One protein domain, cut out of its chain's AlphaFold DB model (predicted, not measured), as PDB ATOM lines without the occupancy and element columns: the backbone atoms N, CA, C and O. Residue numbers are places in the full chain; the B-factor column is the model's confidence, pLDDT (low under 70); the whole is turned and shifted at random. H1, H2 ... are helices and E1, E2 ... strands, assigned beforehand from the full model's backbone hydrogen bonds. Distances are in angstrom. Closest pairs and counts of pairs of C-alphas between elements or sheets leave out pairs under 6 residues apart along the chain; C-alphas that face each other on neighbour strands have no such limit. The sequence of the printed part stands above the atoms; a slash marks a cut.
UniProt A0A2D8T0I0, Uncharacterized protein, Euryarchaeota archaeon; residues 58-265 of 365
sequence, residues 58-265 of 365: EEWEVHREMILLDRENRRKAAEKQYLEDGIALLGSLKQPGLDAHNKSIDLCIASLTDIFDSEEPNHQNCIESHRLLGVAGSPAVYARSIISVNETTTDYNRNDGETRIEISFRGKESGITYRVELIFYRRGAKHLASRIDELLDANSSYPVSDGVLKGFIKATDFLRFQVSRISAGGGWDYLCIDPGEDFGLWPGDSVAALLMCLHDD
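AT A GLANCE: This is residues 58 to 265 of the 365 residues of an uncharacterized protein of Euryarchaeota archaeon (UniProt A0A2D8T0I0). A twisted sheet of five antiparallel strands has three helices, H1, H2 and H7, over one face, and the long straight H1 reaches far past the sheet and makes much of the length. Beyond the sheet a small strand hairpin, E1 and E2, packs on H1 through E2, while the far end of the domain is a small helical hairpin of H5 and H6. The printed part has 208 residues, with seven named helices and seven named strands in the order H1 H2 E1 E2 E3 H3 E4 E5 H4 H5 H6 E6 E7 H7; the class is mixed, helices and strands. The larger sheet has the order E3 - E4 - E5 - E6 - E7. The whole is loose, with a radius of gyration of the C-alphas of 21.2 A, and spans 80 by 36 by 33 A.

IN THESE COORDINATES: H1, residues 58 to 91, begins with C-alpha 58 at (-53.638, 21.922, -24.459) and is 49.0 A long from first to last C-alpha. H2, residues 99 to 118, is 28.0 A long. E1 is residues 128 to 131, E2 is 142 to 145 and E3 is 147 to 151. H3, residues 155 to 160, comes before E4, residues 162 to 170 and 26.4 A long, and E5, residues 177 to 185 and 26.3 A long, which begins with C-alpha 177 at (-13.214, 4.986, -18.318). Then come H4, residues 186 to 193, H5, 196 to 205, and H6, 211 to 220. E6, residues 223 to 230, is 23.3 A long, and E7 is residues 236 to 238. H7, residues 251 to 263, is 18.6 A long and ends with C-alpha 263 at (-11.614, 6.472, -27.455).

HOW THE PARTS SIT: In the larger sheet E3 and E7 are the edge strands. N 148 and O 168 of E3 and E4 are 2.8 A apart, within hydrogen-bond range, as are N 165 and O 182 of the hairpin E4 and E5, 2.9 A, N 181 and O 226 of E5 and E6, 2.8 A, and N 237 and O 229 of the hairpin E6 and E7, 2.8 A. H1, H2 and H7 are on the same face, two layers, helices on one face of a sheet. H7 lies over E4 and E5 at a height over the sheet of 9.2 A, along the strands, at 3 degrees to E5 on the local plane. H2 touches H7 at a shallow tilt of 13 degrees, the same way; the closest C-alphas, of Cys 108 and Ala 256, are 4.4 A apart. H1 and H2 form a helical hairpin at 23 degrees, which H1 makes with residues 83 to 91 alone; the C-alphas of Ile 87 and Ile 109 are closest, 6.0 A. The closest C-alphas of H1 and E3, those of Gly 86 and Val 149, are 4.8 A apart. E2 runs on into E3 at 69 degrees; in the hairpin E1 and E2, N 145 and O 128 are 3.0 A apart. The C-alphas of Arg 75 and Ala 143, closest in H1 and E2, are 4.7 A apart. H3 and H4 only graze the larger sheet. H5 and H6, a helical hairpin, are not on it; their closest C-alphas, of Asn 203 and Leu 213, are 6.9 A apart. In each of the seven helices every O i to N i+4 pair is within hydrogen-bond range.

THE WHOLE: The C-alphas of Glu 58 and Tyr 206, the two farthest apart, are 80.6 A apart. Residues 58 to 63, which belong to H1, and residues 204 to 209 stand free; without them the body spans 69 by 34 by 32 A. The printed part has no cut. The link from E7 to H7, residues 239 to 250, is long. The mean pLDDT of the printed part is 81.9, and it is under 70 at residues 59 to 60, 119 to 124, 133 to 140, 205 to 220 and 243 to 250.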
ATOM      1  N   GLU A  58     -54.552  21.375 -23.445       71.75
ATOM      2  CA  GLU A  58     -53.638  21.922 -24.459       71.75
ATOM      3  C   GLU A  58     -52.637  22.941 -23.879       71.75
ATOM      4  O   GLU A  58     -51.444  22.881 -24.168       71.75
ATOM      5  N   GLU A  59     -53.071  23.860 -23.008       68.50
ATOM      6  CA  GLU A  59     -52.168  24.836 -22.372       68.50
ATOM      7  C   GLU A  59     -51.163  24.166 -21.424       68.50
ATOM      8  O   GLU A  59     -50.034  24.644 -21.260       68.50
ATOM      9  N   TRP A  60     -51.545  23.041 -20.816       67.19
ATOM     10  CA  TRP A  60     -50.646  22.259 -19.974       67.19
ATOM     11  C   TRP A  60     -49.615  21.479 -20.793       67.19
ATOM     12  O   TRP A  60     -48.436  21.468 -20.430       67.19
ATOM     13  N   GLU A  61     -50.018  20.880 -21.915       74.69
ATOM     14  CA  GLU A  61     -49.090  20.229 -22.845       74.69
ATOM     15  C   GLU A  61     -48.053  21.220 -23.384       74.69
ATOM     16  O   GLU A  61     -46.851  20.951 -23.312       74.69
ATOM     17  N   VAL A  62     -48.487  22.420 -23.783       80.56
ATOM     18  CA  VAL A  62     -47.592  23.507 -24.215       80.56
ATOM     19  C   VAL A  62     -46.620  23.912 -23.100       80.56
ATOM     20  O   VAL A  62     -45.426  24.105 -23.343       80.56
ATOM     21  N   HIS A  63     -47.088  24.016 -21.852       74.94
ATOM     22  CA  HIS A  63     -46.219  24.328 -20.715       74.94
ATOM     23  C   HIS A  63     -45.185  23.221 -20.444       74.94
ATOM     24  O   HIS A  63     -44.012  23.511 -20.188       74.94
ATOM     25  N   ARG A  64     -45.593  21.950 -20.541       75.69
ATOM     26  CA  ARG A  64     -44.709  20.787 -20.389       75.69
ATOM     27  C   ARG A  64     -43.631  20.756 -21.471       75.69
ATOM     28  O   ARG A  64     -42.460  20.558 -21.144       75.69
ATOM     29  N   GLU A  65     -43.998  20.979 -22.731       82.38
ATOM     30  CA  GLU A  65     -43.048  21.050 -23.847       82.38
ATOM     31  C   GLU A  65     -42.044  22.191 -23.671       82.38
ATOM     32  O   GLU A  65     -40.840  21.986 -23.832       82.38
ATOM     33  N   MET A  66     -42.509  23.371 -23.251       84.50
ATOM     34  CA  MET A  66     -41.646  24.524 -22.981       84.50
ATOM     35  C   MET A  66     -40.605  24.226 -21.892       84.50
ATOM     36  O   MET A  66     -39.430  24.559 -22.050       84.50
ATOM     37  N   ILE A  67     -41.008  23.568 -20.799       80.44
ATOM     38  CA  ILE A  67     -40.091  23.168 -19.721       80.44
ATOM     39  C   ILE A  67     -39.067  22.145 -20.218       80.44
ATOM     40  O   ILE A  67     -37.890  22.238 -19.868       80.44
ATOM     41  N   LEU A  68     -39.495  21.154 -21.004       81.19
ATOM     42  CA  LEU A  68     -38.588  20.155 -21.570       81.19
ATOM     43  C   LEU A  68     -37.570  20.798 -22.516       81.19
ATOM     44  O   LEU A  68     -36.385  20.480 -22.428       81.19
ATOM     45  N   LEU A  69     -38.007  21.747 -23.346       86.50
ATOM     46  CA  LEU A  69     -37.134  22.503 -24.238       86.50
ATOM     47  C   LEU A  69     -36.121  23.361 -23.464       86.50
ATOM     48  O   LEU A  69     -34.936  23.345 -23.789       86.50
ATOM     49  N   ASP A  70     -36.546  24.072 -22.416       85.75
ATOM     50  CA  ASP A  70     -35.637  24.846 -21.559       85.75
ATOM     51  C   ASP A  70     -34.598  23.943 -20.874       85.75
ATOM     52  O   ASP A  70     -33.406  24.250 -20.863       85.75
ATOM     53  N   ARG A  71     -35.015  22.778 -20.363       81.75
ATOM     54  CA  ARG A  71     -34.089  21.795 -19.778       81.75
ATOM     55  C   ARG A  71     -33.090  21.265 -20.797       81.75
ATOM     56  O   ARG A  71     -31.917  21.135 -20.466       81.75
ATOM     57  N   GLU A  72     -33.534  20.978 -22.014       85.06
ATOM     58  CA  GLU A  72     -32.663  20.521 -23.096       85.06
ATOM     59  C   GLU A  72     -31.654  21.605 -23.507       85.06
ATOM     60  O   GLU A  72     -30.474  21.320 -23.711       85.06
ATOM     61  N   ASN A  73     -32.077  22.869 -23.537       88.38
ATOM     62  CA  ASN A  73     -31.181  23.997 -23.779       88.38
ATOM     63  C   ASN A  73     -30.143  24.148 -22.657       88.38
ATOM     64  O   ASN A  73     -28.958  24.320 -22.943       88.38
ATOM     65  N   ARG A  74     -30.553  24.026 -21.387       87.25
ATOM     66  CA  ARG A  74     -29.631  24.041 -20.236       87.25
ATOM     67  C   ARG A  74     -28.654  22.872 -20.264       87.25
ATOM     68  O   ARG A  74     -27.483  23.066 -19.961       87.25
ATOM     69  N   ARG A  75     -29.119  21.681 -20.652       86.25
ATOM     70  CA  ARG A  75     -28.286  20.487 -20.836       86.25
ATOM     71  C   ARG A  75     -27.168  20.759 -21.839       86.25
ATOM     72  O   ARG A  75     -26.000  20.623 -21.491       86.25
ATOM     73  N   LYS A  76     -27.529  21.212 -23.045       86.25
ATOM     74  CA  LYS A  76     -26.573  21.559 -24.108       86.25
ATOM     75  C   LYS A  76     -25.614  22.669 -23.681       86.25
ATOM     76  O   LYS A  76     -24.426  22.587 -23.970       86.25
ATOM     77  N   ALA A  77     -26.115  23.691 -22.987       89.38
ATOM     78  CA  ALA A  77     -25.285  24.784 -22.489       89.38
ATOM     79  C   ALA A  77     -24.253  24.301 -21.458       89.38
ATOM     80  O   ALA A  77     -23.089  24.670 -21.561       89.38
ATOM     81  N   ALA A  78     -24.656  23.449 -20.511       87.88
ATOM     82  CA  ALA A  78     -23.755  22.886 -19.507       87.88
ATOM     83  C   ALA A  78     -22.691  21.972 -20.137       87.88
ATOM     84  O   ALA A  78     -21.513  22.098 -19.824       87.88
ATOM     85  N   GLU A  79     -23.082  21.091 -21.061       86.69
ATOM     86  CA  GLU A  79     -22.143  20.224 -21.787       86.69
ATOM     87  C   GLU A  79     -21.118  21.031 -22.585       86.69
ATOM     88  O   GLU A  79     -19.919  20.764 -22.506       86.69
ATOM     89  N   LYS A  80     -21.574  22.073 -23.287       89.25
ATOM     90  CA  LYS A  80     -20.684  22.986 -24.005       89.25
ATOM     91  C   LYS A  80     -19.730  23.713 -23.060       89.25
ATOM     92  O   LYS A  80     -18.557  23.861 -23.385       89.25
ATOM     93  N   GLN A  81     -20.215  24.133 -21.893       90.81
ATOM     94  CA  GLN A  81     -19.387  24.796 -20.891       90.81
ATOM     95  C   GLN A  81     -18.261  23.881 -20.391       90.81
ATOM     96  O   GLN A  81     -17.123  24.330 -20.317       90.81
ATOM     97  N   TYR A  82     -18.532  22.595 -20.132       88.88
ATOM     98  CA  TYR A  82     -17.481  21.643 -19.748       88.88
ATOM     99  C   TYR A  82     -16.378  21.519 -20.805       88.88
ATOM    100  O   TYR A  82     -15.197  21.454 -20.457       88.88
ATOM    101  N   LEU A  83     -16.748  21.505 -22.091       91.19
ATOM    102  CA  LEU A  83     -15.770  21.498 -23.176       91.19
ATOM    103  C   LEU A  83     -14.965  22.806 -23.204       91.19
ATOM    104  O   LEU A  83     -13.741  22.762 -23.257       91.19
ATOM    105  N   GLU A  84     -15.631  23.962 -23.146       94.31
ATOM    106  CA  GLU A  84     -14.978  25.279 -23.169       94.31
ATOM    107  C   GLU A  84     -13.998  25.463 -21.998       94.31
ATOM    108  O   GLU A  84     -12.867  25.907 -22.212       94.31
ATOM    109  N   ASP A  85     -14.389  25.054 -20.789       93.62
ATOM    110  CA  ASP A  85     -13.539  25.088 -19.596       93.62
ATOM    111  C   ASP A  85     -12.316  24.170 -19.765       93.62
ATOM    112  O   ASP A  85     -11.184  24.562 -19.461       93.62
ATOM    113  N   GLY A  86     -12.509  22.971 -20.326       94.12
ATOM    114  CA  GLY A  86     -11.416  22.043 -20.609       94.12
ATOM    115  C   GLY A  86     -10.442  22.546 -21.678       94.12
ATOM    116  O   GLY A  86      -9.223  22.442 -21.508       94.12
ATOM    117  N   ILE A  87     -10.960  23.161 -22.744       96.19
ATOM    118  CA  ILE A  87     -10.158  23.820 -23.786       96.19
ATOM    119  C   ILE A  87      -9.346  24.965 -23.184       96.19
ATOM    120  O   ILE A  87      -8.151  25.085 -23.465       96.19
ATOM    121  N   ALA A  88      -9.963  25.797 -22.342       96.62
ATOM    122  CA  ALA A  88      -9.274  26.893 -21.673       96.62
ATOM    123  C   ALA A  88      -8.143  26.376 -20.771       96.62
ATOM    124  O   ALA A  88      -7.034  26.925 -20.785       96.62
ATOM    125  N   LEU A  89      -8.389  25.286 -20.038       95.38
ATOM    126  CA  LEU A  89      -7.401  24.692 -19.149       95.38
ATOM    127  C   LEU A  89      -6.202  24.127 -19.921       95.38
ATOM    128  O   LEU A  89      -5.058  24.414 -19.565       95.38
ATOM    129  N   LEU A  90      -6.422  23.409 -21.023       94.44
ATOM    130  CA  LEU A  90      -5.326  22.930 -21.876       94.44
ATOM    131  C   LEU A  90      -4.615  24.068 -22.600       94.44
ATOM    132  O   LEU A  90      -3.388  24.080 -22.680       94.44
ATOM    133  N   GLY A  91      -5.361  25.078 -23.049       94.75
ATOM    134  CA  GLY A  91      -4.809  26.300 -23.623       94.75
ATOM    135  C   GLY A  91      -3.861  27.027 -22.665       94.75
ATOM    136  O   GLY A  91      -2.897  27.647 -23.112       94.75
ATOM    137  N   SER A  92      -4.062  26.893 -21.350       92.69
ATOM    138  CA  SER A  92      -3.172  27.461 -20.331       92.69
ATOM    139  C   SER A  92      -1.765  26.837 -20.305       92.69
ATOM    140  O   SER A  92      -0.833  27.466 -19.792       92.69
ATOM    141  N   LEU A  93      -1.590  25.643 -20.892       91.19
ATOM    142  CA  LEU A  93      -0.291  24.979 -21.059       91.19
ATOM    143  C   LEU A  93       0.552  25.582 -22.187       91.19
ATOM    144  O   LEU A  93       1.739  25.263 -22.309       91.19
ATOM    145  N   LYS A  94      -0.040  26.425 -23.039       92.12
ATOM    146  CA  LYS A  94       0.690  27.079 -24.122       92.12
ATOM    147  C   LYS A  94       1.729  28.046 -23.572       92.12
ATOM    148  O   LYS A  94       1.517  28.746 -22.580       92.12
ATOM    149  N   GLN A  95       2.858  28.113 -24.265       90.69
ATOM    150  CA  GLN A  95       3.998  28.930 -23.879       90.69
ATOM    151  C   GLN A  95       4.458  29.766 -25.086       90.69
ATOM    152  O   GLN A  95       4.818  29.199 -26.121       90.69
ATOM    153  N   PRO A  96       4.447  31.113 -24.994       89.94
ATOM    154  CA  PRO A  96       4.953  31.973 -26.062       89.94
ATOM    155  C   PRO A  96       6.398  31.622 -26.425       89.94
ATOM    156  O   PRO A  96       7.204  31.404 -25.522       89.94
ATOM    157  N   GLY A  97       6.710  31.562 -27.722       84.12
ATOM    158  CA  GLY A  97       8.027  31.172 -28.241       84.12
ATOM    159  C   GLY A  97       8.217  29.666 -28.461       84.12
ATOM    160  O   GLY A  97       9.201  29.270 -29.073       84.12
ATOM    161  N   LEU A  98       7.284  28.813 -28.015       86.00
ATOM    162  CA  LEU A  98       7.311  27.367 -28.273       86.00
ATOM    163  C   LEU A  98       6.212  26.965 -29.265       86.00
ATOM    164  O   LEU A  98       5.256  26.277 -28.914       86.00
ATOM    165  N   ASP A  99       6.326  27.403 -30.517       85.88
ATOM    166  CA  ASP A  99       5.248  27.254 -31.507       85.88
ATOM    167  C   ASP A  99       4.862  25.800 -31.785       85.88
ATOM    168  O   ASP A  99       3.681  25.485 -31.919       85.88
ATOM    169  N   ALA A 100       5.837  24.897 -31.850       82.00
ATOM    170  CA  ALA A 100       5.561  23.491 -32.112       82.00
ATOM    171  C   ALA A 100       4.914  22.783 -30.901       82.00
ATOM    172  O   ALA A 100       3.968  22.022 -31.083       82.00
ATOM    173  N   HIS A 101       5.303  23.141 -29.668       85.69
ATOM    174  CA  HIS A 101       4.562  22.756 -28.454       85.69
ATOM    175  C   HIS A 101       3.119  23.258 -28.513       85.69
ATOM    176  O   HIS A 101       2.188  22.480 -28.329       85.69
ATOM    177  N   ASN A 102       2.914  24.540 -28.826       90.25
ATOM    178  CA  ASN A 102       1.579  25.135 -28.876       90.25
ATOM    179  C   ASN A 102       0.682  24.448 -29.916       90.25
ATOM    180  O   ASN A 102      -0.478  24.185 -29.612       90.25
ATOM    181  N   LYS A 103       1.232  24.084 -31.083       90.56
ATOM    182  CA  LYS A 103       0.530  23.284 -32.101       90.56
ATOM    183  C   LYS A 103       0.160  21.886 -31.602       90.56
ATOM    184  O   LYS A 103      -0.935  21.424 -31.894       90.56
ATOM    185  N   SER A 104       1.027  21.237 -30.824       88.75
ATOM    186  CA  SER A 104       0.712  19.929 -30.231       88.75
ATOM    187  C   SER A 104      -0.418  20.020 -29.194       88.75
ATOM    188  O   SER A 104      -1.293  19.162 -29.149       88.75
ATOM    189  N   ILE A 105      -0.477  21.111 -28.418       92.44
ATOM    190  CA  ILE A 105      -1.607  21.391 -27.516       92.44
ATOM    191  C   ILE A 105      -2.890  21.672 -28.309       92.44
ATOM    192  O   ILE A 105      -3.958  21.211 -27.914       92.44
ATOM    193  N   ASP A 106      -2.796  22.391 -29.431       95.12
ATOM    194  CA  ASP A 106      -3.932  22.591 -30.338       95.12
ATOM    195  C   ASP A 106      -4.460  21.268 -30.903       95.12
ATOM    196  O   ASP A 106      -5.671  21.090 -30.998       95.12
ATOM    197  N   LEU A 107      -3.576  20.316 -31.206       94.06
ATOM    198  CA  LEU A 107      -3.971  18.982 -31.650       94.06
ATOM    199  C   LEU A 107      -4.664  18.178 -30.537       94.06
ATOM    200  O   LEU A 107      -5.661  17.507 -30.806       94.06
ATOM    201  N   CYS A 108      -4.196  18.282 -29.286       93.75
ATOM    202  CA  CYS A 108      -4.910  17.719 -28.135       93.75
ATOM    203  C   CYS A 108      -6.319  18.304 -28.028       93.75
ATOM    204  O   CYS A 108      -7.281  17.555 -27.911       93.75
ATOM    205  N   ILE A 109      -6.440  19.633 -28.092       95.81
ATOM    206  CA  ILE A 109      -7.726  20.339 -28.038       95.81
ATOM    207  C   ILE A 109      -8.648  19.866 -29.163       95.81
ATOM    208  O   ILE A 109      -9.788  19.507 -28.885       95.81
ATOM    209  N   ALA A 110      -8.148  19.794 -30.397       95.88
ATOM    210  CA  ALA A 110      -8.918  19.305 -31.536       95.88
ATOM    211  C   ALA A 110      -9.406  17.866 -31.319       95.88
ATOM    212  O   ALA A 110     -10.582  17.594 -31.504       95.88
ATOM    213  N   SER A 111      -8.542  16.976 -30.823       93.94
ATOM    214  CA  SER A 111      -8.913  15.580 -30.538       93.94
ATOM    215  C   SER A 111      -9.999  15.478 -29.458       93.94
ATOM    216  O   SER A 111     -10.889  14.640 -29.541       93.94
ATOM    217  N   LEU A 112      -9.958  16.347 -28.443       92.81
ATOM    218  CA  LEU A 112     -10.989  16.407 -27.401       92.81
ATOM    219  C   LEU A 112     -12.323  16.902 -27.948       92.81
ATOM    220  O   LEU A 112     -13.365  16.361 -27.585       92.81
ATOM    221  N   THR A 113     -12.283  17.924 -28.803       93.62
ATOM    222  CA  THR A 113     -13.466  18.430 -29.500       93.62
ATOM    223  C   THR A 113     -14.049  17.363 -30.419       93.62
ATOM    224  O   THR A 113     -15.249  17.129 -30.355       93.62
ATOM    225  N   ASP A 114     -13.220  16.638 -31.171       92.50
ATOM    226  CA  ASP A 114     -13.670  15.540 -32.031       92.50
ATOM    227  C   ASP A 114     -14.350  14.434 -31.214       92.50
ATOM    228  O   ASP A 114     -15.436  13.981 -31.573       92.50
ATOM    229  N   ILE A 115     -13.773  14.032 -30.073       90.69
ATOM    230  CA  ILE A 115     -14.414  13.076 -29.155       90.69
ATOM    231  C   ILE A 115     -15.759  13.623 -28.665       90.69
ATOM    232  O   ILE A 115     -16.750  12.891 -28.671       90.69
ATOM    233  N   PHE A 116     -15.804  14.897 -28.262       89.06
ATOM    234  CA  PHE A 116     -17.019  15.542 -27.769       89.06
ATOM    235  C   PHE A 116     -18.134  15.586 -28.828       89.06
ATOM    236  O   PHE A 116     -19.278  15.254 -28.527       89.06
ATOM    237  N   ASP A 117     -17.793  15.958 -30.061       87.50
ATOM    238  CA  ASP A 117     -18.737  16.155 -31.165       87.50
ATOM    239  C   ASP A 117     -19.131  14.842 -31.866       87.50
ATOM    240  O   ASP A 117     -20.179  14.773 -32.509       87.50
ATOM    241  N   SER A 118     -18.311  13.788 -31.762       80.00
ATOM    242  CA  SER A 118     -18.541  12.508 -32.452       80.00
ATOM    243  C   SER A 118     -19.666  11.650 -31.865       80.00
ATOM    244  O   SER A 118     -20.129  10.710 -32.519       80.00
ATOM    245  N   GLU A 119     -20.103  11.943 -30.643       68.56
ATOM    246  CA  GLU A 119     -21.022  11.100 -29.886       68.56
ATOM    247  C   GLU A 119     -22.381  11.780 -29.709       68.56
ATOM    248  O   GLU A 119     -22.505  12.856 -29.122       68.56
ATOM    249  N   GLU A 120     -23.447  11.103 -30.137       67.12
ATOM    250  CA  GLU A 120     -24.783  11.491 -29.699       67.12
ATOM    251  C   GLU A 120     -24.900  11.338 -28.170       67.12
ATOM    252  O   GLU A 120     -24.334  10.392 -27.608       67.12
ATOM    253  N   PRO A 121     -25.665  12.204 -27.475       62.41
ATOM    254  CA  PRO A 121     -25.811  12.161 -26.020       62.41
ATOM    255  C   PRO A 121     -26.305  10.805 -25.485       62.41
ATOM    256  O   PRO A 121     -27.502  10.579 -25.286       62.41
ATOM    257  N   ASN A 122     -25.383   9.898 -25.159       65.75
ATOM    258  CA  ASN A 122     -25.698   8.567 -24.653       65.75
ATOM    259  C   ASN A 122     -25.419   8.467 -23.145       65.75
ATOM    260  O   ASN A 122     -24.314   8.703 -22.664       65.75
ATOM    261  N   HIS A 123     -26.442   8.066 -22.389       66.75
ATOM    262  CA  HIS A 123     -26.373   7.832 -20.945       66.75
ATOM    263  C   HIS A 123     -25.435   6.687 -20.553       66.75
ATOM    264  O   HIS A 123     -24.901   6.692 -19.450       66.75
ATOM    265  N   GLN A 124     -25.235   5.704 -21.429       68.12
ATOM    266  CA  GLN A 124     -24.386   4.552 -21.133       68.12
ATOM    267  C   GLN A 124     -22.906   4.934 -21.112       68.12
ATOM    268  O   GLN A 124     -22.137   4.338 -20.358       68.12
ATOM    269  N   ASN A 125     -22.518   5.966 -21.873       76.69
ATOM    270  CA  ASN A 125     -21.120   6.338 -22.067       76.69
ATOM    271  C   ASN A 125     -20.708   7.686 -21.461       76.69
ATOM    272  O   ASN A 125     -19.623   8.183 -21.743       76.69
ATOM    273  N   CYS A 126     -21.535   8.269 -20.591       82.44
ATOM    274  CA  CYS A 126     -21.143   9.457 -19.841       82.44
ATOM    275  C   CYS A 126     -20.268   9.091 -18.630       82.44
ATOM    276  O   CYS A 126     -20.545   8.128 -17.907       82.44
ATOM    277  N   ILE A 127     -19.226   9.882 -18.382       84.44
ATOM    278  CA  ILE A 127     -18.422   9.811 -17.156       84.44
ATOM    279  C   ILE A 127     -19.152  10.442 -15.972       84.44
ATOM    280  O   ILE A 127     -19.046   9.937 -14.858       84.44
ATOM    281  N   GLU A 128     -19.949  11.479 -16.223       82.50
ATOM    282  CA  GLU A 128     -20.712  12.191 -15.205       82.50
ATOM    283  C   GLU A 128     -22.113  12.502 -15.713       82.50
ATOM    284  O   GLU A 128     -22.318  12.807 -16.891       82.50
ATOM    285  N   SER A 129     -23.086  12.440 -14.804       82.62
ATOM    286  CA  SER A 129     -24.441  12.895 -15.074       82.62
ATOM    287  C   SER A 129     -25.009  13.606 -13.860       82.62
ATOM    288  O   SER A 129     -24.988  13.046 -12.762       82.62
ATOM    289  N   HIS A 130     -25.575  14.792 -14.049       80.38
ATOM    290  CA  HIS A 130     -26.278  15.498 -12.984       80.38
ATOM    291  C   HIS A 130     -27.692  15.866 -13.422       80.38
ATOM    292  O   HIS A 130     -27.945  16.239 -14.569       80.38
ATOM    293  N   ARG A 131     -28.641  15.715 -12.495       79.38
ATOM    294  CA  ARG A 131     -30.057  15.981 -12.754       79.38
ATOM    295  C   ARG A 131     -30.291  17.487 -12.805       79.38
ATOM    296  O   ARG A 131     -30.010  18.186 -11.836       79.38
ATOM    297  N   LEU A 132     -30.895  17.963 -13.889       76.25
ATOM    298  CA  LEU A 132     -31.398  19.330 -13.963       76.25
ATOM    299  C   LEU A 132     -32.722  19.406 -13.189       76.25
ATOM    300  O   LEU A 132     -33.710  18.758 -13.545       76.25
ATOM    301  N   LEU A 133     -32.721  20.147 -12.078       68.19
ATOM    302  CA  LEU A 133     -33.900  20.329 -11.229       68.19
ATOM    303  C   LEU A 133     -34.961  21.200 -11.927       68.19
ATOM    304  O   LEU A 133     -34.638  22.132 -12.661       68.19
ATOM    305  N   GLY A 134     -36.236  20.912 -11.663       61.28
ATOM    306  CA  GLY A 134     -37.384  21.689 -12.132       61.28
ATOM    307  C   GLY A 134     -38.710  21.055 -11.701       61.28
ATOM    308  O   GLY A 134     -38.693  20.102 -10.925       61.28
ATOM    309  N   VAL A 135     -39.830  21.577 -12.227       52.03
ATOM    310  CA  VAL A 135     -41.219  21.154 -11.929       52.03
ATOM    311  C   VAL A 135     -41.341  19.644 -11.691       52.03
ATOM    312  O   VAL A 135     -40.830  18.838 -12.483       52.03
ATOM    313  N   ALA A 136     -41.988  19.291 -10.577       49.75
ATOM    314  CA  ALA A 136     -42.205  17.916 -10.151       49.75
ATOM    315  C   ALA A 136     -42.946  17.114 -11.244       49.75
ATOM    316  O   ALA A 136     -43.805  17.639 -11.943       49.75
ATOM    317  N   GLY A 137     -42.492  15.876 -11.472       54.03
ATOM    318  CA  GLY A 137     -43.016  14.916 -12.459       54.03
ATOM    319  C   GLY A 137     -42.780  15.200 -13.955       54.03
ATOM    320  O   GLY A 137     -43.225  14.427 -14.800       54.03
ATOM    321  N   SER A 138     -42.002  16.220 -14.331       55.03
ATOM    322  CA  SER A 138     -41.422  16.250 -15.685       55.03
ATOM    323  C   SER A 138     -40.287  15.216 -15.823       55.03
ATOM    324  O   SER A 138     -39.504  15.082 -14.871       55.03
ATOM    325  N   PRO A 139     -40.129  14.560 -16.996       64.56
ATOM    326  CA  PRO A 139     -39.013  13.659 -17.278       64.56
ATOM    327  C   PRO A 139     -37.677  14.249 -16.819       64.56
ATOM    328  O   PRO A 139     -37.389  15.434 -17.034       64.56
ATOM    329  N   ALA A 140     -36.876  13.439 -16.131       68.88
ATOM    330  CA  ALA A 140     -35.567  13.875 -15.677       68.88
ATOM    331  C   ALA A 140     -34.653  14.095 -16.893       68.88
ATOM    332  O   ALA A 140     -34.421  13.176 -17.675       68.88
ATOM    333  N   VAL A 141     -34.135  15.318 -17.032       74.38
ATOM    334  CA  VAL A 141     -33.090  15.652 -18.004       74.38
ATOM    335  C   VAL A 141     -31.766  15.697 -17.256       74.38
ATOM    336  O   VAL A 141     -31.683  16.241 -16.150       74.38
ATOM    337  N   TYR A 142     -30.745  15.098 -17.853       76.62
ATOM    338  CA  TYR A 142     -29.411  15.011 -17.283       76.62
ATOM    339  C   TYR A 142     -28.440  15.702 -18.222       76.62
ATOM    340  O   TYR A 142     -28.424  15.366 -19.404       76.62
ATOM    341  N   ALA A 143     -27.629  16.614 -17.695       79.06
ATOM    342  CA  ALA A 143     -26.390  16.987 -18.368       79.06
ATOM    343  C   ALA A 143     -25.423  15.819 -18.238       79.06
ATOM    344  O   ALA A 143     -25.320  15.228 -17.158       79.06
ATOM    345  N   ARG A 144     -24.797  15.447 -19.351       83.06
ATOM    346  CA  ARG A 144     -23.956  14.260 -19.451       83.06
ATOM    347  C   ARG A 144     -22.628  14.653 -20.058       83.06
ATOM    348  O   ARG A 144     -22.570  15.041 -21.216       83.06
ATOM    349  N   SER A 145     -21.562  14.478 -19.298       81.81
ATOM    350  CA  SER A 145     -20.218  14.686 -19.823       81.81
ATOM    351  C   SER A 145     -19.653  13.343 -20.251       81.81
ATOM    352  O   SER A 145     -19.664  12.393 -19.467       81.81
ATOM    353  N   ILE A 146     -19.188  13.242 -21.494       81.81
ATOM    354  CA  ILE A 146     -18.416  12.089 -21.995       81.81
ATOM    355  C   ILE A 146     -16.909  12.288 -21.812       81.81
ATOM    356  O   ILE A 146     -16.144  11.325 -21.833       81.81
ATOM    357  N   ILE A 147     -16.515  13.536 -21.564       88.38
ATOM    358  CA  ILE A 147     -15.154  13.964 -21.304       88.38
ATOM    359  C   ILE A 147     -15.132  15.018 -20.202       88.38
ATOM    360  O   ILE A 147     -16.068  15.804 -20.064       88.38
ATOM    361  N   SER A 148     -14.078  15.011 -19.397       91.12
ATOM    362  CA  SER A 148     -13.827  15.986 -18.345       91.12
ATOM    363  C   SER A 148     -12.351  16.318 -18.336       91.12
ATOM    364  O   SER A 148     -11.509  15.429 -18.471       91.12
ATOM    365  N   VAL A 149     -12.043  17.594 -18.141       94.81
ATOM    366  CA  VAL A 149     -10.672  18.084 -18.038       94.81
ATOM    367  C   VAL A 149     -10.567  18.914 -16.765       94.81
ATOM    368  O   VAL A 149     -11.232  19.937 -16.640       94.81
ATOM    369  N   ASN A 150      -9.755  18.460 -15.813       94.44
ATOM    370  CA  ASN A 150      -9.670  19.044 -14.476       94.44
ATOM    371  C   ASN A 150      -8.229  19.407 -14.124       94.44
ATOM    372  O   ASN A 150      -7.305  18.649 -14.409       94.44
ATOM    373  N   GLU A 151      -8.021  20.536 -13.445       93.88
ATOM    374  CA  GLU A 151      -6.716  20.847 -12.861       93.88
ATOM    375  C   GLU A 151      -6.576  20.083 -11.542       93.88
ATOM    376  O   GLU A 151      -7.346  20.295 -10.606       93.88
ATOM    377  N   THR A 152      -5.580  19.207 -11.452       93.06
ATOM    378  CA  THR A 152      -5.301  18.385 -10.262       93.06
ATOM    379  C   THR A 152      -4.022  18.821  -9.546       93.06
ATOM    380  O   THR A 152      -3.500  18.117  -8.677       93.06
ATOM    381  N   THR A 153      -3.490  19.998  -9.891       89.62
ATOM    382  CA  THR A 153      -2.274  20.539  -9.283       89.62
ATOM    383  C   THR A 153      -2.467  20.781  -7.784       89.62
ATOM    384  O   THR A 153      -3.283  21.606  -7.376       89.62
ATOM    385  N   THR A 154      -1.666  20.116  -6.952       88.12
ATOM    386  CA  THR A 154      -1.605  20.393  -5.511       88.12
ATOM    387  C   THR A 154      -0.726  21.614  -5.225       88.12
ATOM    388  O   THR A 154       0.128  21.986  -6.035       88.12
ATOM    389  N   ASP A 155      -0.872  22.216  -4.044       84.25
ATOM    390  CA  ASP A 155      -0.022  23.345  -3.631       84.25
ATOM    391  C   ASP A 155       1.470  22.977  -3.593       84.25
ATOM    392  O   ASP A 155       2.324  23.801  -3.920       84.25
ATOM    393  N   TYR A 156       1.787  21.724  -3.255       78.88
ATOM    394  CA  TYR A 156       3.150  21.198  -3.317       78.88
ATOM    395  C   TYR A 156       3.705  21.246  -4.749       78.88
ATOM    396  O   TYR A 156       4.745  21.856  -4.984       78.88
ATOM    397  N   ASN A 157       2.957  20.713  -5.720       83.00
ATOM    398  CA  ASN A 157       3.357  20.701  -7.130       83.00
ATOM    399  C   ASN A 157       3.531  22.127  -7.683       83.00
ATOM    400  O   ASN A 157       4.467  22.405  -8.435       83.00
ATOM    401  N   ARG A 158       2.657  23.061  -7.275       81.62
ATOM    402  CA  ARG A 158       2.753  24.475  -7.679       81.62
ATOM    403  C   ARG A 158       4.058  25.117  -7.225       81.62
ATOM    404  O   ARG A 158       4.643  25.880  -7.993       81.62
ATOM    405  N   ASN A 159       4.518  24.806  -6.013       80.44
ATOM    406  CA  ASN A 159       5.777  25.334  -5.483       80.44
ATOM    407  C   ASN A 159       6.993  24.837  -6.277       80.44
ATOM    408  O   ASN A 159       7.937  25.602  -6.483       80.44
ATOM    409  N   ASP A 160       6.925  23.614  -6.802       80.06
ATOM    410  CA  ASP A 160       7.950  23.058  -7.691       80.06
ATOM    411  C   ASP A 160       7.831  23.576  -9.136       80.06
ATOM    412  O   ASP A 160       8.744  23.408  -9.945       80.06
ATOM    413  N   GLY A 161       6.762  24.309  -9.462       83.31
ATOM    414  CA  GLY A 161       6.517  24.866 -10.793       83.31
ATOM    415  C   GLY A 161       5.869  23.879 -11.764       83.31
ATOM    416  O   GLY A 161       5.906  24.111 -12.978       83.31
ATOM    417  N   GLU A 162       5.278  22.805 -11.240       89.06
ATOM    418  CA  GLU A 162       4.494  21.826 -11.984       89.06
ATOM    419  C   GLU A 162       3.019  22.237 -12.058       89.06
ATOM    420  O   GLU A 162       2.447  22.821 -11.138       89.06
ATOM    421  N   THR A 163       2.382  21.915 -13.176       91.19
ATOM    422  CA  THR A 163       0.934  22.008 -13.383       91.19
ATOM    423  C   THR A 163       0.439  20.634 -13.799       91.19
ATOM    424  O   THR A 163       1.032  20.021 -14.685       91.19
ATOM    425  N   ARG A 164      -0.619  20.142 -13.155       93.31
ATOM    426  CA  ARG A 164      -1.216  18.843 -13.464       93.31
ATOM    427  C   ARG A 164      -2.631  19.009 -13.978       93.31
ATOM    428  O   ARG A 164      -3.443  19.684 -13.347       93.31
ATOM    429  N   ILE A 165      -2.903  18.399 -15.121       95.12
ATOM    430  CA  ILE A 165      -4.220  18.398 -15.751       95.12
ATOM    431  C   ILE A 165      -4.619  16.954 -15.989       95.12
ATOM    432  O   ILE A 165      -3.880  16.192 -16.600       95.12
ATOM    433  N   GLU A 166      -5.796  16.580 -15.525       95.31
ATOM    434  CA  GLU A 166      -6.389  15.279 -15.767       95.31
ATOM    435  C   GLU A 166      -7.398  15.384 -16.907       95.31
ATOM    436  O   GLU A 166      -8.331  16.178 -16.825       95.31
ATOM    437  N   ILE A 167      -7.231  14.566 -17.943       95.38
ATOM    438  CA  ILE A 167      -8.236  14.344 -18.981       95.38
ATOM    439  C   ILE A 167      -8.861  12.973 -18.734       95.38
ATOM    440  O   ILE A 167      -8.175  11.955 -18.807       95.38
ATOM    441  N   SER A 168     -10.162  12.940 -18.483       94.38
ATOM    442  CA  SER A 168     -10.933  11.721 -18.245       94.38
ATOM    443  C   SER A 168     -12.017  11.579 -19.308       94.38
ATOM    444  O   SER A 168     -12.740  12.531 -19.581       94.38
ATOM    445  N   PHE A 169     -12.141  10.402 -19.916       92.62
ATOM    446  CA  PHE A 169     -13.119  10.119 -20.974       92.62
ATOM    447  C   PHE A 169     -13.466   8.629 -21.000       92.62
ATOM    448  O   PHE A 169     -12.904   7.836 -20.237       92.62
ATOM    449  N   ARG A 170     -14.414   8.230 -21.851       90.62
ATOM    450  CA  ARG A 170     -14.758   6.816 -22.052       90.62
ATOM    451  C   ARG A 170     -14.452   6.312 -23.455       90.62
ATOM    452  O   ARG A 170     -14.583   7.048 -24.433       90.62
ATOM    453  N   GLY A 171     -14.105   5.027 -23.521       91.75
ATOM    454  CA  GLY A 171     -14.095   4.257 -24.759       91.75
ATOM    455  C   GLY A 171     -15.500   4.214 -25.362       91.75
ATOM    456  O   GLY A 171     -16.490   4.004 -24.657       91.75
ATOM    457  N   LYS A 172     -15.597   4.457 -26.664       89.56
ATOM    458  CA  LYS A 172     -16.826   4.676 -27.431       89.56
ATOM    459  C   LYS A 172     -17.840   3.541 -27.311       89.56
ATOM    460  O   LYS A 172     -19.035   3.792 -27.126       89.56
ATOM    461  N   GLU A 173     -17.370   2.303 -27.417       89.31
ATOM    462  CA  GLU A 173     -18.206   1.096 -27.385       89.31
ATOM    463  C   GLU A 173     -17.992   0.266 -26.113       89.31
ATOM    464  O   GLU A 173     -18.941  -0.306 -25.562       89.31
ATOM    465  N   SER A 174     -16.754   0.225 -25.609       90.44
ATOM    466  CA  SER A 174     -16.397  -0.554 -24.422       90.44
ATOM    467  C   SER A 174     -17.031  -0.021 -23.138       90.44
ATOM    468  O   SER A 174     -17.288  -0.797 -22.221       90.44
ATOM    469  N   GLY A 175     -17.275   1.290 -23.043       89.56
ATOM    470  CA  GLY A 175     -17.721   1.930 -21.806       89.56
ATOM    471  C   GLY A 175     -16.651   2.034 -20.718       89.56
ATOM    472  O   GLY A 175     -16.968   2.389 -19.576       89.56
ATOM    473  N   ILE A 176     -15.393   1.704 -21.029       91.81
ATOM    474  CA  ILE A 176     -14.278   1.769 -20.083       91.81
ATOM    475  C   ILE A 176     -13.877   3.229 -19.894       91.81
ATOM    476  O   ILE A 176     -13.712   3.970 -20.857       91.81
ATOM    477  N   THR A 177     -13.718   3.649 -18.639       92.94
ATOM    478  CA  THR A 177     -13.214   4.986 -18.318       92.94
ATOM    479  C   THR A 177     -11.693   4.990 -18.330       92.94
ATOM    480  O   THR A 177     -11.060   4.224 -17.599       92.94
ATOM    481  N   TYR A 178     -11.138   5.898 -19.123       94.56
ATOM    482  CA  TYR A 178      -9.719   6.186 -19.232       94.56
ATOM    483  C   TYR A 178      -9.403   7.542 -18.623       94.56
ATOM    484  O   TYR A 178     -10.244   8.442 -18.581       94.56
ATOM    485  N   ARG A 179      -8.161   7.669 -18.167       94.94
ATOM    486  CA  ARG A 179      -7.601   8.891 -17.617       94.94
ATOM    487  C   ARG A 179      -6.193   9.103 -18.152       94.94
ATOM    488  O   ARG A 179      -5.357   8.208 -18.053       94.94
ATOM    489  N   VAL A 180      -5.928  10.306 -18.642       94.88
ATOM    490  CA  VAL A 180      -4.602  10.790 -19.024       94.88
ATOM    491  C   VAL A 180      -4.250  11.965 -18.113       94.88
ATOM    492  O   VAL A 180      -4.824  13.044 -18.229       94.88
ATOM    493  N   GLU A 181      -3.329  11.753 -17.176       93.94
ATOM    494  CA  GLU A 181      -2.774  12.820 -16.338       93.94
ATOM    495  C   GLU A 181      -1.599  13.461 -17.075       93.94
ATOM    496  O   GLU A 181      -0.598  12.801 -17.329       93.94
ATOM    497  N   LEU A 182      -1.715  14.741 -17.408       92.75
ATOM    498  CA  LEU A 182      -0.665  15.576 -17.974       92.75
ATOM    499  C   LEU A 182       0.082  16.287 -16.850       92.75
ATOM    500  O   LEU A 182      -0.527  16.969 -16.030       92.75
ATOM    501  N   ILE A 183       1.404  16.176 -16.844       91.00
ATOM    502  CA  ILE A 183       2.298  16.821 -15.885       91.00
ATOM    503  C   ILE A 183       3.188  17.778 -16.671       91.00
ATOM    504  O   ILE A 183       4.044  17.350 -17.446       91.00
ATOM    505  N   PHE A 184       2.969  19.077 -16.486       90.81
ATOM    506  CA  PHE A 184       3.655  20.132 -17.218       90.81
ATOM    507  C   PHE A 184       4.575  20.952 -16.313       90.81
ATOM    508  O   PHE A 184       4.134  21.599 -15.362       90.81
ATOM    509  N   TYR A 185       5.863  20.984 -16.643       89.44
ATOM    510  CA  TYR A 185       6.876  21.751 -15.933       89.44
ATOM    511  C   TYR A 185       6.998  23.169 -16.505       89.44
ATOM    512  O   TYR A 185       7.848  23.489 -17.348       89.44
ATOM    513  N   ARG A 186       6.133  24.062 -16.019       86.94
ATOM    514  CA  ARG A 186       5.957  25.414 -16.567       86.94
ATOM    515  C   ARG A 186       7.220  26.268 -16.480       86.94
ATOM    516  O   ARG A 186       7.489  27.077 -17.368       86.94
ATOM    517  N   ARG A 187       7.998  26.120 -15.404       85.19
ATOM    518  CA  ARG A 187       9.236  26.889 -15.209       85.19
ATOM    519  C   ARG A 187      10.287  26.526 -16.257       85.19
ATOM    520  O   ARG A 187      10.885  27.425 -16.844       85.19
ATOM    521  N   GLY A 188      10.465  25.236 -16.537       84.19
ATOM    522  CA  GLY A 188      11.389  24.773 -17.572       84.19
ATOM    523  C   GLY A 188      10.962  25.227 -18.961       84.19
ATOM    524  O   GLY A 188      11.792  25.760 -19.690       84.19
ATOM    525  N   ALA A 189       9.671  25.126 -19.289       86.88
ATOM    526  CA  ALA A 189       9.156  25.588 -20.578       86.88
ATOM    527  C   ALA A 189       9.411  27.091 -20.797       86.88
ATOM    528  O   ALA A 189       9.822  27.502 -21.880       86.88
ATOM    529  N   LYS A 190       9.249  27.920 -19.755       88.19
ATOM    530  CA  LYS A 190       9.603  29.352 -19.803       88.19
ATOM    531  C   LYS A 190      11.092  29.580 -20.053       88.19
ATOM    532  O   LYS A 190      11.447  30.443 -20.854       88.19
ATOM    533  N   HIS A 191      11.958  28.830 -19.373       87.56
ATOM    534  CA  HIS A 191      13.403  28.942 -19.567       87.56
ATOM    535  C   HIS A 191      13.822  28.520 -20.978       87.56
ATOM    536  O   HIS A 191      14.600  29.239 -21.603       87.56
ATOM    537  N   LEU A 192      13.260  27.430 -21.508       84.94
ATOM    538  CA  LEU A 192      13.483  27.021 -22.893       84.94
ATOM    539  C   LEU A 192      13.030  28.109 -23.866       84.94
ATOM    540  O   LEU A 192      13.809  28.524 -24.715       84.94
ATOM    541  N   ALA A 193      11.800  28.600 -23.711       87.88
ATOM    542  CA  ALA A 193      11.234  29.624 -24.582       87.88
ATOM    543  C   ALA A 193      12.118  30.876 -24.661       87.88
ATOM    544  O   ALA A 193      12.314  31.426 -25.736       87.88
ATOM    545  N   SER A 194      12.703  31.298 -23.535       89.50
ATOM    546  CA  SER A 194      13.578  32.477 -23.491       89.50
ATOM    547  C   SER A 194      14.907  32.322 -24.237       89.50
ATOM    548  O   SER A 194      15.581  33.322 -24.463       89.50
ATOM    549  N   ARG A 195      15.298  31.091 -24.588       87.50
ATOM    550  CA  ARG A 195      16.582  30.764 -25.230       87.50
ATOM    551  C   ARG A 195      16.414  29.895 -26.477       87.50
ATOM    552  O   ARG A 195      17.381  29.294 -26.939       87.50
ATOM    553  N   ILE A 196      15.193  29.788 -27.003       83.12
ATOM    554  CA  ILE A 196      14.903  28.904 -28.134       83.12
ATOM    555  C   ILE A 196      15.659  29.350 -29.388       83.12
ATOM    556  O   ILE A 196      16.190  28.505 -30.100       83.12
ATOM    557  N   ASP A 197      15.811  30.661 -29.588       84.06
ATOM    558  CA  ASP A 197      16.562  31.230 -30.710       84.06
ATOM    559  C   ASP A 197      18.037  30.809 -30.669       84.06
ATOM    560  O   ASP A 197      18.573  30.376 -31.680       84.06
ATOM    561  N   GLU A 198      18.669  30.798 -29.487       84.69
ATOM    562  CA  GLU A 198      20.053  30.318 -29.333       84.69
ATOM    563  C   GLU A 198      20.198  28.841 -29.738       84.69
ATOM    564  O   GLU A 198      21.206  28.442 -30.322       84.69
ATOM    565  N   LEU A 199      19.192  28.015 -29.426       77.38
ATOM    566  CA  LEU A 199      19.177  26.599 -29.801       77.38
ATOM    567  C   LEU A 199      18.964  26.413 -31.308       77.38
ATOM    568  O   LEU A 199      19.599  25.548 -31.912       77.38
ATOM    569  N   LEU A 200      18.096  27.221 -31.919       77.38
ATOM    570  CA  LEU A 200      17.852  27.211 -33.362       77.38
ATOM    571  C   LEU A 200      19.077  27.712 -34.143       77.38
ATOM    572  O   LEU A 200      19.467  27.100 -35.141       77.38
ATOM    573  N   ASP A 201      19.742  28.757 -33.654       78.69
ATOM    574  CA  ASP A 201      20.992  29.286 -34.203       78.69
ATOM    575  C   ASP A 201      22.129  28.262 -34.095       78.69
ATOM    576  O   ASP A 201      22.882  28.048 -35.050       78.69
ATOM    577  N   ALA A 202      22.231  27.557 -32.964       72.00
ATOM    578  CA  ALA A 202      23.197  26.475 -32.797       72.00
ATOM    579  C   ALA A 202      22.932  25.309 -33.767       72.00
ATOM    580  O   ALA A 202      23.871  24.800 -34.384       72.00
ATOM    581  N   ASN A 203      21.664  24.919 -33.943       70.19
ATOM    582  CA  ASN A 203      21.260  23.840 -34.851       70.19
ATOM    583  C   ASN A 203      21.461  24.205 -36.333       70.19
ATOM    584  O   ASN A 203      21.801  23.347 -37.144       70.19
ATOM    585  N   SER A 204      21.279  25.476 -36.700       70.69
ATOM    586  CA  SER A 204      21.530  25.957 -38.064       70.69
ATOM    587  C   SER A 204      23.024  26.111 -38.374       70.69
ATOM    588  O   SER A 204      23.452  25.810 -39.488       70.69
ATOM    589  N   SER A 205      23.831  26.516 -37.386       63.75
ATOM    590  CA  SER A 205      25.287  26.684 -37.520       63.75
ATOM    591  C   SER A 205      26.040  25.354 -37.593       63.75
ATOM    592  O   SER A 205      27.074  25.256 -38.253       63.75
ATOM    593  N   TYR A 206      25.516  24.321 -36.933       56.44
ATOM    594  CA  TYR A 206      26.008  22.952 -37.002       56.44
ATOM    595  C   TYR A 206      24.826  22.040 -37.330       56.44
ATOM    596  O   TYR A 206      24.205  21.523 -36.400       56.44
ATOM    597  N   PRO A 207      24.507  21.820 -38.622       53.66
ATOM    598  CA  PRO A 207      23.398  20.973 -39.051       53.66
ATOM    599  C   PRO A 207      23.750  19.495 -38.831       53.66
ATOM    600  O   PRO A 207      23.842  18.695 -39.760       53.66
ATOM    601  N   VAL A 208      24.000  19.111 -37.582       47.62
ATOM    602  CA  VAL A 208      24.265  17.737 -37.162       47.62
ATOM    603  C   VAL A 208      22.918  17.075 -36.910       47.62
ATOM    604  O   VAL A 208      22.609  16.676 -35.793       47.62
ATOM    605  N   SER A 209      22.112  16.958 -37.971       54.41
ATOM    606  CA  SER A 209      20.754  16.394 -37.971       54.41
ATOM    607  C   SER A 209      19.779  17.087 -36.999       54.41
ATOM    608  O   SER A 209      20.169  17.693 -36.009       54.41
ATOM    609  N   ASP A 210      18.473  16.923 -37.191       57.66
ATOM    610  CA  ASP A 210      17.482  17.318 -36.174       57.66
ATOM    611  C   ASP A 210      17.732  16.691 -34.779       57.66
ATOM    612  O   ASP A 210      17.059  17.038 -33.809       57.66
ATOM    613  N   GLY A 211      18.659  15.733 -34.662       59.41
ATOM    614  CA  GLY A 211      18.952  14.959 -33.462       59.41
ATOM    615  C   GLY A 211      19.410  15.772 -32.251       59.41
ATOM    616  O   GLY A 211      19.109  15.359 -31.136       59.41
ATOM    617  N   VAL A 212      20.082  16.918 -32.416       63.16
ATOM    618  CA  VAL A 212      20.564  17.712 -31.264       63.16
ATOM    619  C   VAL A 212      19.415  18.448 -30.582       63.16
ATOM    620  O   VAL A 212      19.233  18.312 -29.373       63.16
ATOM    621  N   LEU A 213      18.595  19.174 -31.348       66.62
ATOM    622  CA  LEU A 213      17.403  19.836 -30.814       66.62
ATOM    623  C   LEU A 213      16.397  18.801 -30.288       66.62
ATOM    624  O   LEU A 213      15.864  18.967 -29.192       66.62
ATOM    625  N   LYS A 214      16.208  17.689 -31.017       66.00
ATOM    626  CA  LYS A 214      15.385  16.554 -30.567       66.00
ATOM    627  C   LYS A 214      15.912  15.960 -29.260       66.00
ATOM    628  O   LYS A 214      15.133  15.748 -28.340       66.00
ATOM    629  N   GLY A 215      17.217  15.731 -29.145       64.75
ATOM    630  CA  GLY A 215      17.855  15.212 -27.935       64.75
ATOM    631  C   GLY A 215      17.741  16.174 -26.755       64.75
ATOM    632  O   GLY A 215      17.482  15.738 -25.637       64.75
ATOM    633  N   PHE A 216      17.856  17.479 -27.000       67.38
ATOM    634  CA  PHE A 216      17.717  18.496 -25.963       67.38
ATOM    635  C   PHE A 216      16.282  18.580 -25.435       67.38
ATOM    636  O   PHE A 216      16.083  18.553 -24.222       67.38
ATOM    637  N   ILE A 217      15.286  18.617 -26.328       67.06
ATOM    638  CA  ILE A 217      13.860  18.620 -25.962       67.06
ATOM    639  C   ILE A 217      13.498  17.321 -25.226       67.06
ATOM    640  O   ILE A 217      12.857  17.381 -24.179       67.06
ATOM    641  N   LYS A 218      13.981  16.164 -25.705       64.75
ATOM    642  CA  LYS A 218      13.830  14.872 -25.011       64.75
ATOM    643  C   LYS A 218      14.449  14.884 -23.614       64.75
ATOM    644  O   LYS A 218      13.868  14.345 -22.687       64.75
ATOM    645  N   ALA A 219      15.616  15.500 -23.441       60.16
ATOM    646  CA  ALA A 219      16.295  15.541 -22.147       60.16
ATOM    647  C   ALA A 219      15.628  16.485 -21.134       60.16
ATOM    648  O   ALA A 219      15.897  16.382 -19.937       60.16
ATOM    649  N   THR A 220      14.805  17.429 -21.595       63.66
ATOM    650  CA  THR A 220      14.231  18.469 -20.736       63.66
ATOM    651  C   THR A 220      12.801  18.197 -20.265       63.66
ATOM    652  O   THR A 220      12.359  18.880 -19.343       63.66
ATOM    653  N   ASP A 221      12.117  17.184 -20.814       70.81
ATOM    654  CA  ASP A 221      10.925  16.544 -20.227       70.81
ATOM    655  C   ASP A 221       9.874  17.520 -19.646       70.81
ATOM    656  O   ASP A 221       9.397  17.385 -18.519       70.81
ATOM    657  N   PHE A 222       9.499  18.548 -20.415       79.00
ATOM    658  CA  PHE A 222       8.581  19.584 -19.920       79.00
ATOM    659  C   PHE A 222       7.131  19.128 -19.818       79.00
ATOM    660  O   PHE A 222       6.370  19.724 -19.064       79.00
ATOM    661  N   LEU A 223       6.730  18.134 -20.607       81.12
ATOM    662  CA  LEU A 223       5.385  17.579 -20.604       81.12
ATOM    663  C   LEU A 223       5.505  16.063 -20.538       81.12
ATOM    664  O   LEU A 223       6.015  15.430 -21.460       81.12
ATOM    665  N   ARG A 224       5.031  15.500 -19.433       85.12
ATOM    666  CA  ARG A 224       4.916  14.061 -19.214       85.12
ATOM    667  C   ARG A 224       3.452  13.702 -19.096       85.12
ATOM    668  O   ARG A 224       2.631  14.551 -18.751       85.12
ATOM    669  N   PHE A 225       3.132  12.444 -19.347       87.69
ATOM    670  CA  PHE A 225       1.788  11.953 -19.124       87.69
ATOM    671  C   PHE A 225       1.794  10.576 -18.476       87.69
ATOM    672  O   PHE A 225       2.721   9.787 -18.656       87.69
ATOM    673  N   GLN A 226       0.751  10.306 -17.702       90.69
ATOM    674  CA  GLN A 226       0.466   8.996 -17.143       90.69
ATOM    675  C   GLN A 226      -0.920   8.563 -17.572       90.69
ATOM    676  O   GLN A 226      -1.858   9.359 -17.600       90.69
ATOM    677  N   VAL A 227      -1.043   7.283 -17.895       93.06
ATOM    678  CA  VAL A 227      -2.272   6.723 -18.436       93.06
ATOM    679  C   VAL A 227      -2.814   5.718 -17.445       93.06
ATOM    680  O   VAL A 227      -2.094   4.848 -16.953       93.06
ATOM    681  N   SER A 228      -4.092   5.845 -17.132       93.75
ATOM    682  CA  SER A 228      -4.799   4.916 -16.268       93.75
ATOM    683  C   SER A 228      -6.153   4.561 -16.856       93.75
ATOM    684  O   SER A 228      -6.718   5.282 -17.678       93.75
ATOM    685  N   ARG A 229      -6.710   3.462 -16.369       92.88
ATOM    686  CA  ARG A 229      -8.095   3.074 -16.608       92.88
ATOM    687  C   ARG A 229      -8.770   2.691 -15.305       92.88
ATOM    688  O   ARG A 229      -8.093   2.347 -14.337       92.88
ATOM    689  N   ILE A 230     -10.095   2.698 -15.293       88.56
ATOM    690  CA  ILE A 230     -10.836   2.205 -14.139       88.56
ATOM    691  C   ILE A 230     -10.701   0.680 -14.020       88.56
ATOM    692  O   ILE A 230     -10.923  -0.054 -14.985       88.56
ATOM    693  N   SER A 231     -10.340   0.208 -12.832       81.50
ATOM    694  CA  SER A 231     -10.184  -1.213 -12.539       81.50
ATOM    695  C   SER A 231     -11.525  -1.888 -12.243       81.50
ATOM    696  O   SER A 231     -12.546  -1.238 -11.954       81.50
ATOM    697  N   ALA A 232     -11.526  -3.223 -12.248       72.25
ATOM    698  CA  ALA A 232     -12.677  -4.021 -11.830       72.25
ATOM    699  C   ALA A 232     -13.122  -3.678 -10.394       72.25
ATOM    700  O   ALA A 232     -14.318  -3.615 -10.125       72.25
ATOM    701  N   GLY A 233     -12.191  -3.334  -9.499       72.81
ATOM    702  CA  GLY A 233     -12.471  -2.925  -8.116       72.81
ATOM    703  C   GLY A 233     -12.888  -1.459  -7.931       72.81
ATOM    704  O   GLY A 233     -13.185  -1.057  -6.811       72.81
ATOM    705  N   GLY A 234     -12.914  -0.649  -8.997       73.06
ATOM    706  CA  GLY A 234     -13.207   0.790  -8.914       73.06
ATOM    707  C   GLY A 234     -11.998   1.671  -8.573       73.06
ATOM    708  O   GLY A 234     -12.173   2.862  -8.325       73.06
ATOM    709  N   GLY A 235     -10.788   1.103  -8.575       85.75
ATOM    710  CA  GLY A 235      -9.525   1.840  -8.505       85.75
ATOM    711  C   GLY A 235      -9.025   2.266  -9.887       85.75
ATOM    712  O   GLY A 235      -9.735   2.134 -10.882       85.75
ATOM    713  N   TRP A 236      -7.787   2.755  -9.947       90.69
ATOM    714  CA  TRP A 236      -7.119   3.124 -11.196       90.69
ATOM    715  C   TRP A 236      -5.950   2.182 -11.474       90.69
ATOM    716  O   TRP A 236      -5.017   2.124 -10.676       90.69
ATOM    717  N   ASP A 237      -5.987   1.503 -12.618       90.94
ATOM    718  CA  ASP A 237      -4.893   0.658 -13.097       90.94
ATOM    719  C   ASP A 237      -4.065   1.423 -14.123       90.94
ATOM    720  O   ASP A 237      -4.609   1.983 -15.080       90.94
ATOM    721  N   TYR A 238      -2.746   1.429 -13.947       90.69
ATOM    722  CA  TYR A 238      -1.832   2.069 -14.885       90.69
ATOM    723  C   TYR A 238      -1.720   1.270 -16.183       90.69
ATOM    724  O   TYR A 238      -1.515   0.056 -16.173       90.69
ATOM    725  N   LEU A 239      -1.803   1.974 -17.310       89.44
ATOM    726  CA  LEU A 239      -1.518   1.419 -18.625       89.44
ATOM    727  C   LEU A 239      -0.102   1.816 -19.023       89.44
ATOM    728  O   LEU A 239       0.217   2.997 -19.151       89.44
ATOM    729  N   CYS A 240       0.754   0.813 -19.209       84.19
ATOM    730  CA  CYS A 240       2.105   1.029 -19.707       84.19
ATOM    731  C   CYS A 240       2.040   1.338 -21.201       84.19
ATOM    732  O   CYS A 240       1.770   0.450 -22.013       84.19
ATOM    733  N   ILE A 241       2.281   2.596 -21.552       76.31
ATOM    734  CA  ILE A 241       2.344   3.040 -22.938       76.31
ATOM    735  C   ILE A 241       3.784   3.407 -23.224       76.31
ATOM    736  O   ILE A 241       4.295   4.396 -22.701       76.31
ATOM    737  N   ASP A 242       4.432   2.566 -24.021       70.19
ATOM    738  CA  ASP A 242       5.684   2.941 -24.650       70.19
ATOM    739  C   ASP A 242       5.315   3.802 -25.856       70.19
ATOM    740  O   ASP A 242       4.603   3.304 -26.734       70.19
ATOM    741  N   PRO A 243       5.709   5.084 -25.899       61.12
ATOM    742  CA  PRO A 243       5.524   5.857 -27.108       61.12
ATOM    743  C   PRO A 243       6.162   5.106 -28.290       61.12
ATOM    744  O   PRO A 243       5.489   4.918 -29.293       61.12
ATOM    745  N   GLY A 244       7.362   4.536 -28.149       58.81
ATOM    746  CA  GLY A 244       8.144   3.913 -29.222       58.81
ATOM    747  C   GLY A 244       9.474   4.645 -29.450       58.81
ATOM    748  O   GLY A 244       9.712   5.729 -28.913       58.81
ATOM    749  N   GLU A 245      10.374   4.069 -30.252       52.34
ATOM    750  CA  GLU A 245      11.734   4.614 -30.444       52.34
ATOM    751  C   GLU A 245      11.788   5.815 -31.421       52.34
ATOM    752  O   GLU A 245      12.624   6.712 -31.263       52.34
ATOM    753  N   ASP A 246      10.838   5.916 -32.361       52.12
ATOM    754  CA  ASP A 246      10.807   6.915 -33.452       52.12
ATOM    755  C   ASP A 246      10.287   8.315 -33.053       52.12
ATOM    756  O   ASP A 246       9.925   9.144 -33.894       52.12
ATOM    757  N   PHE A 247      10.257   8.639 -31.760       47.56
ATOM    758  CA  PHE A 247       9.533   9.814 -31.267       47.56
ATOM    759  C   PHE A 247      10.319  11.102 -31.480       47.56
ATOM    760  O   PHE A 247      11.090  11.543 -30.633       47.56
ATOM    761  N   GLY A 248      10.131  11.698 -32.655       48.88
ATOM    762  CA  GLY A 248      10.401  13.105 -32.956       48.88
ATOM    763  C   GLY A 248       9.157  13.994 -32.852       48.88
ATOM    764  O   GLY A 248       9.209  15.137 -33.303       48.88
ATOM    765  N   LEU A 249       8.053  13.468 -32.319       57.59
ATOM    766  CA  LEU A 249       6.796  14.185 -32.130       57.59
ATOM    767  C   LEU A 249       6.832  15.002 -30.833       57.59
ATOM    768  O   LEU A 249       7.466  14.596 -29.854       57.59
ATOM    769  N   TRP A 250       6.180  16.163 -30.826       69.12
ATOM    770  CA  TRP A 250       6.053  16.942 -29.597       69.12
ATOM    771  C   TRP A 250       5.146  16.179 -28.624       69.12
ATOM    772  O   TRP A 250       4.213  15.519 -29.073       69.12
ATOM    773  N   PRO A 251       5.366  16.237 -27.296       73.50
ATOM    774  CA  PRO A 251       4.658  15.355 -26.363       73.50
ATOM    775  C   PRO A 251       3.124  15.481 -26.402       73.50
ATOM    776  O   PRO A 251       2.432  14.524 -26.062       73.50
ATOM    777  N   GLY A 252       2.583  16.622 -26.849       82.38
ATOM    778  CA  GLY A 252       1.146  16.783 -27.090       82.38
ATOM    779  C   GLY A 252       0.616  15.913 -28.236       82.38
ATOM    780  O   GLY A 252      -0.485  15.389 -28.133       82.38
ATOM    781  N   ASP A 253       1.405  15.652 -29.276       84.81
ATOM    782  CA  ASP A 253       0.983  14.809 -30.402       84.81
ATOM    783  C   ASP A 253       0.730  13.368 -29.932       84.81
ATOM    784  O   ASP A 253      -0.264  12.746 -30.306       84.81
ATOM    785  N   SER A 254       1.597  12.858 -29.047       85.62
ATOM    786  CA  SER A 254       1.430  11.547 -28.413       85.62
ATOM    787  C   SER A 254       0.163  11.486 -27.561       85.62
ATOM    788  O   SER A 254      -0.539  10.478 -27.579       85.62
ATOM    789  N   VAL A 255      -0.145  12.563 -26.832       89.62
ATOM    790  CA  VAL A 255      -1.374  12.661 -26.032       89.62
ATOM    791  C   VAL A 255      -2.594  12.647 -26.946       89.62
ATOM    792  O   VAL A 255      -3.493  11.845 -26.726       89.62
ATOM    793  N   ALA A 256      -2.618  13.474 -27.990       91.31
ATOM    794  CA  ALA A 256      -3.713  13.534 -28.951       91.31
ATOM    795  C   ALA A 256      -3.979  12.171 -29.614       91.31
ATOM    796  O   ALA A 256      -5.102  11.667 -29.577       91.31
ATOM    797  N   ALA A 257      -2.930  11.529 -30.138       90.12
ATOM    798  CA  ALA A 257      -3.030  10.198 -30.732       90.12
ATOM    799  C   ALA A 257      -3.553   9.166 -29.725       90.12
ATOM    800  O   ALA A 257      -4.400   8.336 -30.063       90.12
ATOM    801  N   LEU A 258      -3.090   9.242 -28.475       91.69
ATOM    802  CA  LEU A 258      -3.533   8.350 -27.418       91.69
ATOM    803  C   LEU A 258      -5.011   8.544 -27.061       91.69
ATOM    804  O   LEU A 258      -5.715   7.551 -26.884       91.69
ATOM    805  N   LEU A 259      -5.481   9.790 -26.955       93.44
ATOM    806  CA  LEU A 259      -6.889  10.090 -26.685       93.44
ATOM    807  C   LEU A 259      -7.786   9.416 -27.727       93.44
ATOM    808  O   LEU A 259      -8.729   8.720 -27.359       93.44
ATOM    809  N   MET A 260      -7.433   9.530 -29.009       93.19
ATOM    810  CA  MET A 260      -8.175   8.890 -30.097       93.19
ATOM    811  C   MET A 260      -8.091   7.358 -30.042       93.19
ATOM    812  O   MET A 260      -9.110   6.683 -30.175       93.19
ATOM    813  N   CYS A 261      -6.903   6.802 -29.774       92.94
ATOM    814  CA  CYS A 261      -6.689   5.355 -29.642       92.94
ATOM    815  C   CYS A 261      -7.519   4.731 -28.514       92.94
ATOM    816  O   CYS A 261      -8.077   3.650 -28.670       92.94
ATOM    817  N   LEU A 262      -7.579   5.389 -27.357       94.06
ATOM    818  CA  LEU A 262      -8.353   4.914 -26.210       94.06
ATOM    819  C   LEU A 262      -9.846   5.224 -26.346       94.06
ATOM    820  O   LEU A 262     -10.667   4.577 -25.702       94.06
ATOM    821  N   HIS A 263     -10.214   6.218 -27.156       93.50
ATOM    822  CA  HIS A 263     -11.614   6.472 -27.455       93.50
ATOM    823  C   HIS A 263     -12.188   5.364 -28.349       93.50
ATOM    824  O   HIS A 263     -13.270   4.871 -28.057       93.50
ATOM    825  N   ASP A 264     -11.451   4.893 -29.358       92.75
ATOM    826  CA  ASP A 264     -11.811   3.710 -30.162       92.75
ATOM    827  C   ASP A 264     -11.037   2.454 -29.708       92.75
ATOM    828  O   ASP A 264     -10.381   1.762 -30.492       92.75
ATOM    829  N   ASP A 265     -11.057   2.193 -28.401       93.50
ATOM    830  CA  ASP A 265     -10.202   1.212 -27.726       93.50
ATOM    831  C   ASP A 265     -10.309  -0.218 -28.264       93.50
ATOM    832  O   ASP A 265      -9.279  -0.859 -28.484       93.50
TER     833      ASP A 265